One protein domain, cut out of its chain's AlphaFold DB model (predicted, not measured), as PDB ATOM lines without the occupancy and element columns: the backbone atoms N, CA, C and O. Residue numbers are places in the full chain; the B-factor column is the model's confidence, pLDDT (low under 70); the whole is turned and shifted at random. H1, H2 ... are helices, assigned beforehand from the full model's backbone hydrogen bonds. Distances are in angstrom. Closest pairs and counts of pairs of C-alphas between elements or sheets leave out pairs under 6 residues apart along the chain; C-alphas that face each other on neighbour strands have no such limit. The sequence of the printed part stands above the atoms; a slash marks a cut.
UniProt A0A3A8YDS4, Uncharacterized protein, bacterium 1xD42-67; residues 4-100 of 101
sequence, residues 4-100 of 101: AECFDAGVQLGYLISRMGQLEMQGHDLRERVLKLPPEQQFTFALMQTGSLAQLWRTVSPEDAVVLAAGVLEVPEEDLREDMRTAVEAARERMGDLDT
ATOM      1  N   ALA A   4      -5.733  51.348  33.128       79.31
ATOM      2  CA  ALA A   4      -4.739  50.469  33.742       79.31
ATOM      3  C   ALA A   4      -5.088  48.977  33.587       79.31
ATOM      4  O   ALA A   4      -4.208  48.174  33.295       79.31
ATOM      5  N   GLU A   5      -6.368  48.620  33.715       79.88
ATOM      6  CA  GLU A   5      -6.850  47.244  33.533       79.88
ATOM      7  C   GLU A   5      -6.731  46.811  32.063       79.88
ATOM      8  O   GLU A   5      -6.325  45.687  31.774       79.88
ATOM      9  N   CYS A   6      -7.018  47.721  31.120       82.38
ATOM     10  CA  CYS A   6      -6.842  47.470  29.687       82.38
ATOM     11  C   CYS A   6      -5.371  47.214  29.317       82.38
ATOM     12  O   CYS A   6      -5.086  46.341  28.495       82.38
ATOM     13  N   PHE A   7      -4.438  47.973  29.903       86.75
ATOM     14  CA  PHE A   7      -3.005  47.782  29.684       86.75
ATOM     15  C   PHE A   7      -2.540  46.411  30.189       86.75
ATOM     16  O   PHE A   7      -1.940  45.655  29.423       86.75
ATOM     17  N   ASP A   8      -2.872  46.067  31.438       89.56
ATOM     18  CA  ASP A   8      -2.462  44.800  32.049       89.56
ATOM     19  C   ASP A   8      -2.994  43.609  31.246       89.56
ATOM     20  O   ASP A   8      -2.221  42.729  30.867       89.56
ATOM     21  N   ALA A   9      -4.282  43.627  30.887       85.06
ATOM     22  CA  ALA A   9      -4.890  42.593  30.053       85.06
ATOM     23  C   ALA A   9      -4.215  42.473  28.673       85.06
ATOM     24  O   ALA A   9      -4.089  41.376  28.127       85.06
ATOM     25  N   GLY A  10      -3.765  43.590  28.096       86.75
ATOM     26  CA  GLY A  10      -3.028  43.608  26.832       86.75
ATOM     27  C   GLY A  10      -1.663  42.938  26.924       86.75
ATOM     28  O   GLY A  10      -1.344  42.085  26.094       86.75
ATOM     29  N   VAL A  11      -0.876  43.288  27.943       90.25
ATOM     30  CA  VAL A  11       0.444  42.683  28.181       90.25
ATOM     31  C   VAL A  11       0.306  41.190  28.458       90.25
ATOM     32  O   VAL A  11       1.029  40.381  27.880       90.25
ATOM     33  N   GLN A  12      -0.670  40.819  29.283       90.75
ATOM     34  CA  GLN A  12      -0.989  39.438  29.624       90.75
ATOM     35  C   GLN A  12      -1.327  38.591  28.392       90.75
ATOM     36  O   GLN A  12      -0.702  37.553  28.168       90.75
ATOM     37  N   LEU A  13      -2.259  39.040  27.545       87.69
ATOM     38  CA  LEU A  13      -2.596  38.322  26.311       87.69
ATOM     39  C   LEU A  13      -1.415  38.265  25.335       87.69
ATOM     40  O   LEU A  13      -1.172  37.220  24.732       87.69
ATOM     41  N   GLY A  14      -0.653  39.356  25.203       88.62
ATOM     42  CA  GLY A  14       0.554  39.391  24.376       88.62
ATOM     43  C   GLY A  14       1.609  38.377  24.828       88.62
ATOM     44  O   GLY A  14       2.180  37.668  23.995       88.62
ATOM     45  N   TYR A  15       1.822  38.252  26.141       91.56
ATOM     46  CA  TYR A  15       2.706  37.249  26.732       91.56
ATOM     47  C   TYR A  15       2.251  35.822  26.386       91.56
ATOM     48  O   TYR A  15       3.053  35.033  25.884       91.56
ATOM     49  N   LEU A  16       0.964  35.504  26.568       90.62
ATOM     50  CA  LEU A  16       0.421  34.171  26.271       90.62
ATOM     51  C   LEU A  16       0.556  33.799  24.787       90.62
ATOM     52  O   LEU A  16       1.011  32.701  24.465       90.62
ATOM     53  N   ILE A  17       0.216  34.721  23.880       88.00
ATOM     54  CA  ILE A  17       0.375  34.525  22.429       88.00
ATOM     55  C   ILE A  17       1.845  34.262  22.088       88.00
ATOM     56  O   ILE A  17       2.152  33.331  21.343       88.00
ATOM     57  N   SER A  18       2.763  35.044  22.666       89.69
ATOM     58  CA  SER A  18       4.198  34.871  22.443       89.69
ATOM     59  C   SER A  18       4.699  33.508  22.927       89.69
ATOM     60  O   SER A  18       5.422  32.833  22.195       89.69
ATOM     61  N   ARG A  19       4.286  33.061  24.120       90.88
ATOM     62  CA  ARG A  19       4.673  31.752  24.676       90.88
ATOM     63  C   ARG A  19       4.171  30.588  23.832       90.88
ATOM     64  O   ARG A  19       4.932  29.657  23.576       90.88
ATOM     65  N   MET A  20       2.932  30.654  23.352       89.25
ATOM     66  CA  MET A  20       2.405  29.649  22.426       89.25
ATOM     67  C   MET A  20       3.197  29.639  21.111       89.25
ATOM     68  O   MET A  20       3.644  28.578  20.681       89.25
ATOM     69  N   GLY A  21       3.486  30.810  20.533       88.25
ATOM     70  CA  GLY A  21       4.334  30.901  19.338       88.25
ATOM     71  C   GLY A  21       5.741  30.321  19.546       88.25
ATOM     72  O   GLY A  21       6.273  29.650  18.665       88.25
ATOM     73  N   GLN A  22       6.339  30.505  20.730       91.19
ATOM     74  CA  GLN A  22       7.630  29.897  21.073       91.19
ATOM     75  C   GLN A  22       7.570  28.366  21.095       91.19
ATOM     76  O   GLN A  22       8.493  27.729  20.591       91.19
ATOM     77  N   LEU A  23       6.507  27.770  21.645       90.00
ATOM     78  CA  LEU A  23       6.335  26.313  21.632       90.00
ATOM     79  C   LEU A  23       6.223  25.763  20.205       90.00
ATOM     80  O   LEU A  23       6.868  24.762  19.894       90.00
ATOM     81  N   GLU A  24       5.465  26.426  19.325       87.88
ATOM     82  CA  GLU A  24       5.394  26.038  17.906       87.88
ATOM     83  C   GLU A  24       6.775  26.098  17.248       87.88
ATOM     84  O   GLU A  24       7.179  25.160  16.561       87.88
ATOM     85  N   MET A  25       7.543  27.161  17.510       91.00
ATOM     86  CA  MET A  25       8.916  27.297  17.008       91.00
ATOM     87  C   MET A  25       9.871  26.231  17.562       91.00
ATOM     88  O   MET A  25      10.828  25.856  16.886       91.00
ATOM     89  N   GLN A  26       9.623  25.734  18.776       92.25
ATOM     90  CA  GLN A  26      10.369  24.636  19.398       92.25
ATOM     91  C   GLN A  26       9.949  23.251  18.869       92.25
ATOM     92  O   GLN A  26      10.537  22.245  19.260       92.25
ATOM     93  N   GLY A  27       8.975  23.190  17.954       88.94
ATOM     94  CA  GLY A  27       8.519  21.956  17.315       88.94
ATOM     95  C   GLY A  27       7.409  21.228  18.072       88.94
ATOM     96  O   GLY A  27       7.119  20.078  17.745       88.94
ATOM     97  N   HIS A  28       6.779  21.865  19.063       89.88
ATOM     98  CA  HIS A  28       5.600  21.301  19.719       89.88
ATOM     99  C   HIS A  28       4.371  21.435  18.812       89.88
ATOM    100  O   HIS A  28       4.085  22.513  18.291       89.88
ATOM    101  N   ASP A  29       3.602  20.353  18.668       90.56
ATOM    102  CA  ASP A  29       2.325  20.386  17.954       90.56
ATOM    103  C   ASP A  29       1.220  20.940  18.865       90.56
ATOM    104  O   ASP A  29       0.587  20.220  19.645       90.56
ATOM    105  N   LEU A  30       0.982  22.250  18.772       88.56
ATOM    106  CA  LEU A  30      -0.089  22.887  19.532       88.56
ATOM    107  C   LEU A  30      -1.476  22.405  19.117       88.56
ATOM    108  O   LEU A  30      -2.370  22.384  19.958       88.56
ATOM    109  N   ARG A  31      -1.679  21.981  17.863       87.44
ATOM    110  CA  ARG A  31      -2.986  21.468  17.435       87.44
ATOM    111  C   ARG A  31      -3.296  20.168  18.154       87.44
ATOM    112  O   ARG A  31      -4.408  20.013  18.646       87.44
ATOM    113  N   GLU A  32      -2.322  19.269  18.270       91.62
ATOM    114  CA  GLU A  32      -2.498  18.024  19.022       91.62
ATOM    115  C   GLU A  32      -2.837  18.292  20.495       91.62
ATOM    116  O   GLU A  32      -3.721  17.647  21.062       91.62
ATOM    117  N   ARG A  33      -2.162  19.269  21.115       92.31
ATOM    118  CA  ARG A  33      -2.413  19.663  22.508       92.31
ATOM    119  C   ARG A  33      -3.803  20.268  22.684       92.31
ATOM    120  O   ARG A  33      -4.539  19.856  23.573       92.31
ATOM    121  N   VAL A  34      -4.198  21.174  21.791       91.50
ATOM    122  CA  VAL A  34      -5.507  21.843  21.815       91.50
ATOM    123  C   VAL A  34      -6.654  20.859  21.579       91.50
ATOM    124  O   VAL A  34      -7.682  20.963  22.239       91.50
ATOM    125  N   LEU A  35      -6.489  19.857  20.710       92.00
ATOM    126  CA  LEU A  35      -7.522  18.841  20.451       92.00
ATOM    127  C   LEU A  35      -7.892  18.002  21.685       92.00
ATOM    128  O   LEU A  35      -8.960  17.392  21.706       92.00
ATOM    129  N   LYS A  36      -7.029  17.965  22.709       92.88
ATOM    130  CA  LYS A  36      -7.279  17.268  23.982       92.88
ATOM    131  C   LYS A  36      -8.057  18.129  24.985       92.88
ATOM    132  O   LYS A  36      -8.477  17.612  26.019       92.88
ATOM    133  N   LEU A  37      -8.247  19.418  24.696       91.81
ATOM    134  CA  LEU A  37      -8.930  20.373  25.567       91.81
ATOM    135  C   LEU A  37     -10.447  20.410  25.307       91.81
ATOM    136  O   LEU A  37     -10.896  20.007  24.230       91.81
ATOM    137  N   PRO A  38     -11.252  20.923  26.257       92.56
ATOM    138  CA  PRO A  38     -12.679  21.171  26.054       92.56
ATOM    139  C   PRO A  38     -12.975  22.073  24.836       92.56
ATOM    140  O   PRO A  38     -12.176  22.966  24.534       92.56
ATOM    141  N   PRO A  39     -14.121  21.896  24.147       89.56
ATOM    142  CA  PRO A  39     -14.473  22.661  22.944       89.56
ATOM    143  C   PRO A  39     -14.419  24.184  23.110       89.56
ATOM    144  O   PRO A  39     -14.028  24.896  22.187       89.56
ATOM    145  N   GLU A  40     -14.774  24.694  24.288       87.31
ATOM    146  CA  GLU A  40     -14.738  26.119  24.611       87.31
ATOM    147  C   GLU A  40     -13.304  26.657  24.552       87.31
ATOM    148  O   GLU A  40     -13.049  27.704  23.961       87.31
ATOM    149  N   GLN A  41     -12.343  25.897  25.081       89.31
ATOM    150  CA  GLN A  41     -10.924  26.245  25.034       89.31
ATOM    151  C   GLN A  41     -10.376  26.139  23.605       89.31
ATOM    152  O   GLN A  41      -9.614  27.002  23.174       89.31
ATOM    153  N   GLN A  42     -10.815  25.145  22.826       88.19
ATOM    154  CA  GLN A  42     -10.454  25.041  21.406       88.19
ATOM    155  C   GLN A  42     -10.916  26.270  20.608       88.19
ATOM    156  O   GLN A  42     -10.166  26.799  19.786       88.19
ATOM    157  N   PHE A  43     -12.133  26.756  20.874       86.12
ATOM    158  CA  PHE A  43     -12.654  27.977  20.265       86.12
ATOM    159  C   PHE A  43     -11.847  29.210  20.687       86.12
ATOM    160  O   PHE A  43     -11.436  29.999  19.832       86.12
ATOM    161  N   THR A  44     -11.546  29.340  21.981       87.12
ATOM    162  CA  THR A  44     -10.683  30.406  22.503       87.12
ATOM    163  C   THR A  44      -9.307  30.396  21.832       87.12
ATOM    164  O   THR A  44      -8.813  31.451  21.435       87.12
ATOM    165  N   PHE A  45      -8.712  29.222  21.599       88.06
ATOM    166  CA  PHE A  45      -7.428  29.101  20.906       88.06
ATOM    167  C   PHE A  45      -7.515  29.573  19.456       88.06
ATOM    168  O   PHE A  45      -6.671  30.348  19.005       88.06
ATOM    169  N   ALA A  46      -8.557  29.156  18.731       84.06
ATOM    170  CA  ALA A  46      -8.787  29.604  17.360       84.06
ATOM    171  C   ALA A  46      -8.936  31.132  17.273       84.06
ATOM    172  O   ALA A  46      -8.447  31.747  16.326       84.06
ATOM    173  N   LEU A  47      -9.557  31.754  18.279       82.69
ATOM    174  CA  LEU A  47      -9.606  33.207  18.389       82.69
ATOM    175  C   LEU A  47      -8.216  33.793  18.661       82.69
ATOM    176  O   LEU A  47      -7.818  34.704  17.937       82.69
ATOM    177  N   MET A  48      -7.456  33.266  19.630       83.12
ATOM    178  CA  MET A  48      -6.083  33.711  19.965       83.12
ATOM    179  C   MET A  48      -5.134  33.696  18.765       83.12
ATOM    180  O   MET A  48      -4.342  34.623  18.597       83.12
ATOM    181  N   GLN A  49      -5.287  32.722  17.870       81.44
ATOM    182  CA  GLN A  49      -4.522  32.608  16.625       81.44
ATOM    183  C   GLN A  49      -4.768  33.751  15.625       81.44
ATOM    184  O   GLN A  49      -3.968  33.956  14.716       81.44
ATOM    185  N   THR A  50      -5.835  34.542  15.783       79.56
ATOM    186  CA  THR A  50      -6.072  35.712  14.918       79.56
ATOM    187  C   THR A  50      -5.038  36.825  15.117       79.56
ATOM    188  O   THR A  50      -4.932  37.706  14.266       79.56
ATOM    189  N   GLY A  51      -4.307  36.830  16.242       72.06
ATOM    190  CA  GLY A  51      -3.293  37.841  16.568       72.06
ATOM    191  C   GLY A  51      -3.840  39.263  16.767       72.06
ATOM    192  O   GLY A  51      -3.074  40.193  17.014       72.06
ATOM    193  N   SER A  52      -5.157  39.458  16.672       80.81
ATOM    194  CA  SER A  52      -5.807  40.762  16.780       80.81
ATOM    195  C   SER A  52      -6.272  41.003  18.212       80.81
ATOM    196  O   SER A  52      -7.350  40.560  18.603       80.81
ATOM    197  N   LEU A  53      -5.489  41.752  18.995       71.06
ATOM    198  CA  LEU A  53      -5.825  42.086  20.390       71.06
ATOM    199  C   LEU A  53      -7.216  42.726  20.528       71.06
ATOM    200  O   LEU A  53      -7.977  42.372  21.423       71.06
ATOM    201  N   ALA A  54      -7.591  43.609  19.597       75.50
ATOM    202  CA  ALA A  54      -8.906  44.248  19.598       75.50
ATOM    203  C   ALA A  54     -10.056  43.252  19.382       75.50
ATOM    204  O   ALA A  54     -11.155  43.455  19.897       75.50
ATOM    205  N   GLN A  55      -9.819  42.196  18.603       76.81
ATOM    206  CA  GLN A  55     -10.794  41.135  18.387       76.81
ATOM    207  C   GLN A  55     -10.831  40.192  19.590       76.81
ATOM    208  O   GLN A  55     -11.916  39.884  20.070       76.81
ATOM    209  N   LEU A  56      -9.666  39.847  20.143       77.25
ATOM    210  CA  LEU A  56      -9.533  39.011  21.332       77.25
ATOM    211  C   LEU A  56     -10.249  39.583  22.542       77.25
ATOM    212  O   LEU A  56     -11.066  38.889  23.131       77.25
ATOM    213  N   TRP A  57     -10.050  40.862  22.850       75.50
ATOM    214  CA  TRP A  57     -10.726  41.516  23.972       75.50
ATOM    215  C   TRP A  57     -12.253  41.541  23.861       75.50
ATOM    216  O   TRP A  57     -12.938  41.712  24.865       75.50
ATOM    217  N   ARG A  58     -12.808  41.400  22.652       79.19
ATOM    218  CA  ARG A  58     -14.262  41.369  22.441       79.19
ATOM    219  C   ARG A  58     -14.857  39.974  22.574       79.19
ATOM    220  O   ARG A  58     -16.071  39.867  22.719       79.19
ATOM    221  N   THR A  59     -14.044  38.930  22.462       80.69
ATOM    222  CA  THR A  59     -14.532  37.550  22.322       80.69
ATOM    223  C   THR A  59     -13.931  36.569  23.320       80.69
ATOM    224  O   THR A  59     -14.459  35.472  23.449       80.69
ATOM    225  N   VAL A  60     -12.848  36.935  24.005       81.12
ATOM    226  CA  VAL A  60     -12.124  36.089  24.957       81.12
ATOM    227  C   VAL A  60     -11.907  36.869  26.248       81.12
ATOM    228  O   VAL A  60     -11.353  37.970  26.224       81.12
ATOM    229  N   SER A  61     -12.334  36.298  27.375       83.44
ATOM    230  CA  SER A  61     -11.995  36.851  28.685       83.44
ATOM    231  C   SER A  61     -10.530  36.536  29.036       83.44
ATOM    232  O   SER A  61     -10.013  35.498  28.605       83.44
ATOM    233  N   PRO A  62      -9.834  37.391  29.809       81.56
ATOM    234  CA  PRO A  62      -8.474  37.091  30.260       81.56
ATOM    235  C   PRO A  62      -8.391  35.743  30.992       81.56
ATOM    236  O   PRO A  62      -7.476  34.962  30.758       81.56
ATOM    237  N   GLU A  63      -9.392  35.428  31.808       87.56
ATOM    238  CA  GLU A  63      -9.505  34.186  32.567       87.56
ATOM    239  C   GLU A  63      -9.576  32.962  31.655       87.56
ATOM    240  O   GLU A  63      -8.804  32.024  31.850       87.56
ATOM    241  N   ASP A  64     -10.420  32.986  30.622       88.88
ATOM    242  CA  ASP A  64     -10.518  31.875  29.668       88.88
ATOM    243  C   ASP A  64      -9.213  31.690  28.883       88.88
ATOM    244  O   ASP A  64      -8.815  30.558  28.593       88.88
ATOM    245  N   ALA A  65      -8.521  32.789  28.558       88.56
ATOM    246  CA  ALA A  65      -7.222  32.737  27.895       88.56
ATOM    247  C   ALA A  65      -6.150  32.093  28.786       88.56
ATOM    248  O   ALA A  65      -5.340  31.311  28.288       88.56
ATOM    249  N   VAL A  66      -6.154  32.385  30.091       91.88
ATOM    250  CA  VAL A  66      -5.229  31.778  31.060       91.88
ATOM    251  C   VAL A  66      -5.485  30.285  31.199       91.88
ATOM    252  O   VAL A  66      -4.542  29.504  31.091       91.88
ATOM    253  N   VAL A  67      -6.743  29.877  31.389       92.62
ATOM    254  CA  VAL A  67      -7.112  28.460  31.538       92.62
ATOM    255  C   VAL A  67      -6.709  27.667  30.290       92.62
ATOM    256  O   VAL A  67      -6.083  26.611  30.392       92.62
ATOM    257  N   LEU A  68      -7.008  28.197  29.099       92.06
ATOM    258  CA  LEU A  68      -6.567  27.602  27.838       92.06
ATOM    259  C   LEU A  68      -5.040  27.487  27.781       92.06
ATOM    260  O   LEU A  68      -4.508  26.418  27.481       92.06
ATOM    261  N   ALA A  69      -4.333  28.593  28.021       91.25
ATOM    262  CA  ALA A  69      -2.888  28.619  27.882       91.25
ATOM    263  C   ALA A  69      -2.221  27.655  28.866       91.25
ATOM    264  O   ALA A  69      -1.328  26.927  28.454       91.25
ATOM    265  N   ALA A  70      -2.689  27.556  30.112       93.00
ATOM    266  CA  ALA A  70      -2.195  26.579  31.081       93.00
ATOM    267  C   ALA A  70      -2.319  25.138  30.554       93.00
ATOM    268  O   ALA A  70      -1.350  24.375  30.593       93.00
ATOM    269  N   GLY A  71      -3.468  24.793  29.960       91.12
ATOM    270  CA  GLY A  71      -3.685  23.490  29.326       91.12
ATOM    271  C   GLY A  71      -2.749  23.220  28.141       91.12
ATOM    272  O   GLY A  71      -2.187  22.133  28.034       91.12
ATOM    273  N   VAL A  72      -2.532  24.208  27.269       90.94
ATOM    274  CA  VAL A  72      -1.641  24.087  26.097       90.94
ATOM    275  C   VAL A  72      -0.160  24.026  26.495       90.94
ATOM    276  O   VAL A  72       0.626  23.275  25.905       90.94
ATOM    277  N   LEU A  73       0.229  24.829  27.483       90.62
ATOM    278  CA  LEU A  73       1.587  24.898  28.018       90.62
ATOM    279  C   LEU A  73       1.910  23.706  28.934       90.62
ATOM    280  O   LEU A  73       3.086  23.464  29.188       90.62
ATOM    281  N   GLU A  74       0.897  22.950  29.373       91.69
ATOM    282  CA  GLU A  74       1.013  21.844  30.334       91.69
ATOM    283  C   GLU A  74       1.622  22.301  31.676       91.69
ATOM    284  O   GLU A  74       2.437  21.603  32.277       91.69
ATOM    285  N   VAL A  75       1.221  23.488  32.146       93.25
ATOM    286  CA  VAL A  75       1.674  24.084  33.416       93.25
ATOM    287  C   VAL A  75       0.488  24.404  34.331       93.25
ATOM    288  O   VAL A  75      -0.625  24.601  33.836       93.25
ATOM    289  N   PRO A  76       0.690  24.487  35.656       95.56
ATOM    290  CA  PRO A  76      -0.335  24.978  36.572       95.56
ATOM    291  C   PRO A  76      -0.769  26.418  36.249       95.56
ATOM    292  O   PRO A  76       0.049  27.267  35.894       95.56
ATOM    293  N   GLU A  77      -2.062  26.716  36.414       94.81
ATOM    294  CA  GLU A  77      -2.600  28.067  36.186       94.81
ATOM    295  C   GLU A  77      -1.977  29.120  37.115       94.81
ATOM    296  O   GLU A  77      -1.819  30.272  36.718       94.81
ATOM    297  N   GLU A  78      -1.645  28.742  38.351       95.38
ATOM    298  CA  GLU A  78      -1.063  29.646  39.349       95.38
ATOM    299  C   GLU A  78       0.321  30.139  38.917       95.38
ATOM    300  O   GLU A  78       0.532  31.350  38.838       95.38
ATOM    301  N   ASP A  79       1.197  29.211  38.526       95.81
ATOM    302  CA  ASP A  79       2.535  29.507  38.008       95.81
ATOM    303  C   ASP A  79       2.451  30.431  36.782       95.81
ATOM    304  O   ASP A  79       3.153  31.437  36.680       95.81
ATOM    305  N   LEU A  80       1.514  30.148  35.868       95.00
ATOM    306  CA  LEU A  80       1.308  30.978  34.682       95.00
ATOM    307  C   LEU A  80       0.846  32.401  35.039       95.00
ATOM    308  O   LEU A  80       1.281  33.372  34.417       95.00
ATOM    309  N   ARG A  81      -0.021  32.553  36.046       94.94
ATOM    310  CA  ARG A  81      -0.478  33.870  36.519       94.94
ATOM    311  C   ARG A  81       0.640  34.662  37.195       94.94
ATOM    312  O   ARG A  81       0.642  35.892  37.103       94.94
ATOM    313  N   GLU A  82       1.568  33.997  37.874       96.00
ATOM    314  CA  GLU A  82       2.757  34.635  38.446       96.00
ATOM    315  C   GLU A  82       3.690  35.164  37.349       96.00
ATOM    316  O   GLU A  82       4.051  36.347  37.359       96.00
ATOM    317  N   ASP A  83       3.977  34.347  36.334       94.94
ATOM    318  CA  ASP A  83       4.773  34.748  35.168       94.94
ATOM    319  C   ASP A  83       4.157  35.953  34.440       94.94
ATOM    320  O   ASP A  83       4.836  36.923  34.091       94.94
ATOM    321  N   MET A  84       2.839  35.925  34.241       94.69
ATOM    322  CA  MET A  84       2.097  37.012  33.608       94.69
ATOM    323  C   MET A  84       2.154  38.315  34.410       94.69
ATOM    324  O   MET A  84       2.256  39.394  33.822       94.69
ATOM    325  N   ARG A  85       2.107  38.240  35.743       95.12
ATOM    326  CA  ARG A  85       2.251  39.410  36.621       95.12
ATOM    327  C   ARG A  85       3.644  40.015  36.502       95.12
ATOM    328  O   ARG A  85       3.762  41.221  36.313       95.12
ATOM    329  N   THR A  86       4.668  39.166  36.494       95.25
ATOM    330  CA  THR A  86       6.058  39.578  36.268       95.25
ATOM    331  C   THR A  86       6.215  40.279  34.915       95.25
ATOM    332  O   THR A  86       6.883  41.308  34.808       95.25
ATOM    333  N   ALA A  87       5.553  39.777  33.866       93.50
ATOM    334  CA  ALA A  87       5.562  40.410  32.548       93.50
ATOM    335  C   ALA A  87       4.907  41.805  32.554       93.50
ATOM    336  O   ALA A  87       5.417  42.725  31.910       93.50
ATOM    337  N   VAL A  88       3.803  41.975  33.289       93.94
ATOM    338  CA  VAL A  88       3.133  43.272  33.478       93.94
ATOM    339  C   VAL A  88       4.029  44.255  34.228       93.94
ATOM    340  O   VAL A  88       4.191  45.388  33.779       93.94
ATOM    341  N   GLU A  89       4.635  43.834  35.338       94.62
ATOM    342  CA  GLU A  89       5.543  44.668  36.135       94.62
ATOM    343  C   GLU A  89       6.732  45.143  35.292       94.62
ATOM    344  O   GLU A  89       6.970  46.346  35.183       94.62
ATOM    345  N   ALA A  90       7.381  44.230  34.565       93.12
ATOM    346  CA  ALA A  90       8.480  44.567  33.663       93.12
ATOM    347  C   ALA A  90       8.059  45.510  32.519       93.12
ATOM    348  O   ALA A  90       8.856  46.328  32.050       93.12
ATOM    349  N   ALA A  91       6.822  45.403  32.023       91.81
ATOM    350  CA  ALA A  91       6.301  46.322  31.014       91.81
ATOM    351  C   ALA A  91       6.054  47.723  31.595       91.81
ATOM    352  O   ALA A  91       6.356  48.718  30.935       91.81
ATOM    353  N   ARG A  92       5.551  47.807  32.833       90.06
ATOM    354  CA  ARG A  92       5.331  49.073  33.546       90.06
ATOM    355  C   ARG A  92       6.645  49.788  33.849       90.06
ATOM    356  O   ARG A  92       6.730  50.982  33.584       90.06
ATOM    357  N   GLU A  93       7.661  49.069  34.325       90.62
ATOM    358  CA  GLU A  93       9.002  49.626  34.567       90.62
ATOM    359  C   GLU A  93       9.582  50.257  33.297       90.62
ATOM    360  O   GLU A  93       9.944  51.430  33.294       90.62
ATOM    361  N   ARG A  94       9.549  49.531  32.172       87.25
ATOM    362  CA  ARG A  94      10.063  50.035  30.888       87.25
ATOM    363  C   ARG A  94       9.328  51.270  30.369       87.25
ATOM    364  O   ARG A  94       9.945  52.102  29.713       87.25
ATOM    365  N   MET A  95       8.021  51.384  30.606       82.69
ATOM    366  CA  MET A  95       7.282  52.599  30.243       82.69
ATOM    367  C   MET A  95       7.622  53.770  31.165       82.69
ATOM    368  O   MET A  95       7.774  54.884  30.677       82.69
ATOM    369  N   GLY A  96       7.789  53.518  32.467       75.62
ATOM    370  CA  GLY A  96       8.251  54.532  33.416       75.62
ATOM    371  C   GLY A  96       9.624  55.093  33.041       75.62
ATOM    372  O   GLY A  96       9.824  56.302  33.097       75.62
ATOM    373  N   ASP A  97      10.531  54.236  32.569       70.25
ATOM    374  CA  ASP A  97      11.840  54.652  32.057       70.25
ATOM    375  C   ASP A  97      11.724  55.503  30.776       70.25
ATOM    376  O   ASP A  97      12.471  56.467  30.601       70.25
ATOM    377  N   LEU A  98      10.766  55.194  29.891       60.53
ATOM    378  CA  LEU A  98      10.512  55.954  28.659       60.53
ATOM    379  C   LEU A  98       9.919  57.348  28.915       60.53
ATOM    380  O   LEU A  98      10.228  58.262  28.158       60.53
ATOM    381  N   ASP A  99       9.127  57.530  29.975       51.94
ATOM    382  CA  ASP A  99       8.597  58.845  30.377       51.94
ATOM    383  C   ASP A  99       9.666  59.752  31.024       51.94
ATOM    384  O   ASP A  99       9.436  60.948  31.228       51.94
ATOM    385  N   THR A 100      10.843  59.203  31.353       48.25
ATOM    386  CA  THR A 100      11.978  59.940  31.940       48.25
ATOM    387  C   THR A 100      13.093  60.308  30.950       48.25
ATOM    388  O   THR A 100      14.079  60.926  31.362       48.25
TER     389      THR A 100
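What this domain is: This is residues 4 to 100 of the 101 residues of an uncharacterized protein of bacterium 1xD42-67 (UniProt A0A3A8YDS4). What shape? H1 and H5 lie side by side at 18 degrees, H6 crosses H1, residues 93 to 100 stick out, and H2 to H4 zigzag apart from H6. What size? It is compact and all helix, with 97 printed residues, six named helices, radius of gyration of the C-alphas 13.8 A, spans 47 by 28 by 24 A.

How they stand to each other: Which touch? H1, residues 4 to 25, touches H5, residues 62 to 73, C-alphas of Ala 9 and Pro 62 closest at 6.6 A. Its residues 8 to 15 alone touch H6, residues 77 to 98, C-alphas of Gln 12 and Met 84 closest at 5.6 A. Backbones? H4, residues 53 to 59, has 2 of 3 O i to N i+4 pairs within hydrogen-bond range; other helices have every one.

Where its parts are: Which anchors? C-alpha 4 begins H1 at (-4.739, 50.469, 33.742); C-alpha 98 ends H6 at (10.512, 55.954, 28.659). Which remain? H2 has residues 30 to 35, H3 39 to 48.

The domain as a whole: Any cut? The printed part has none. Low pLDDT? Residues 98 to 100 are under 70.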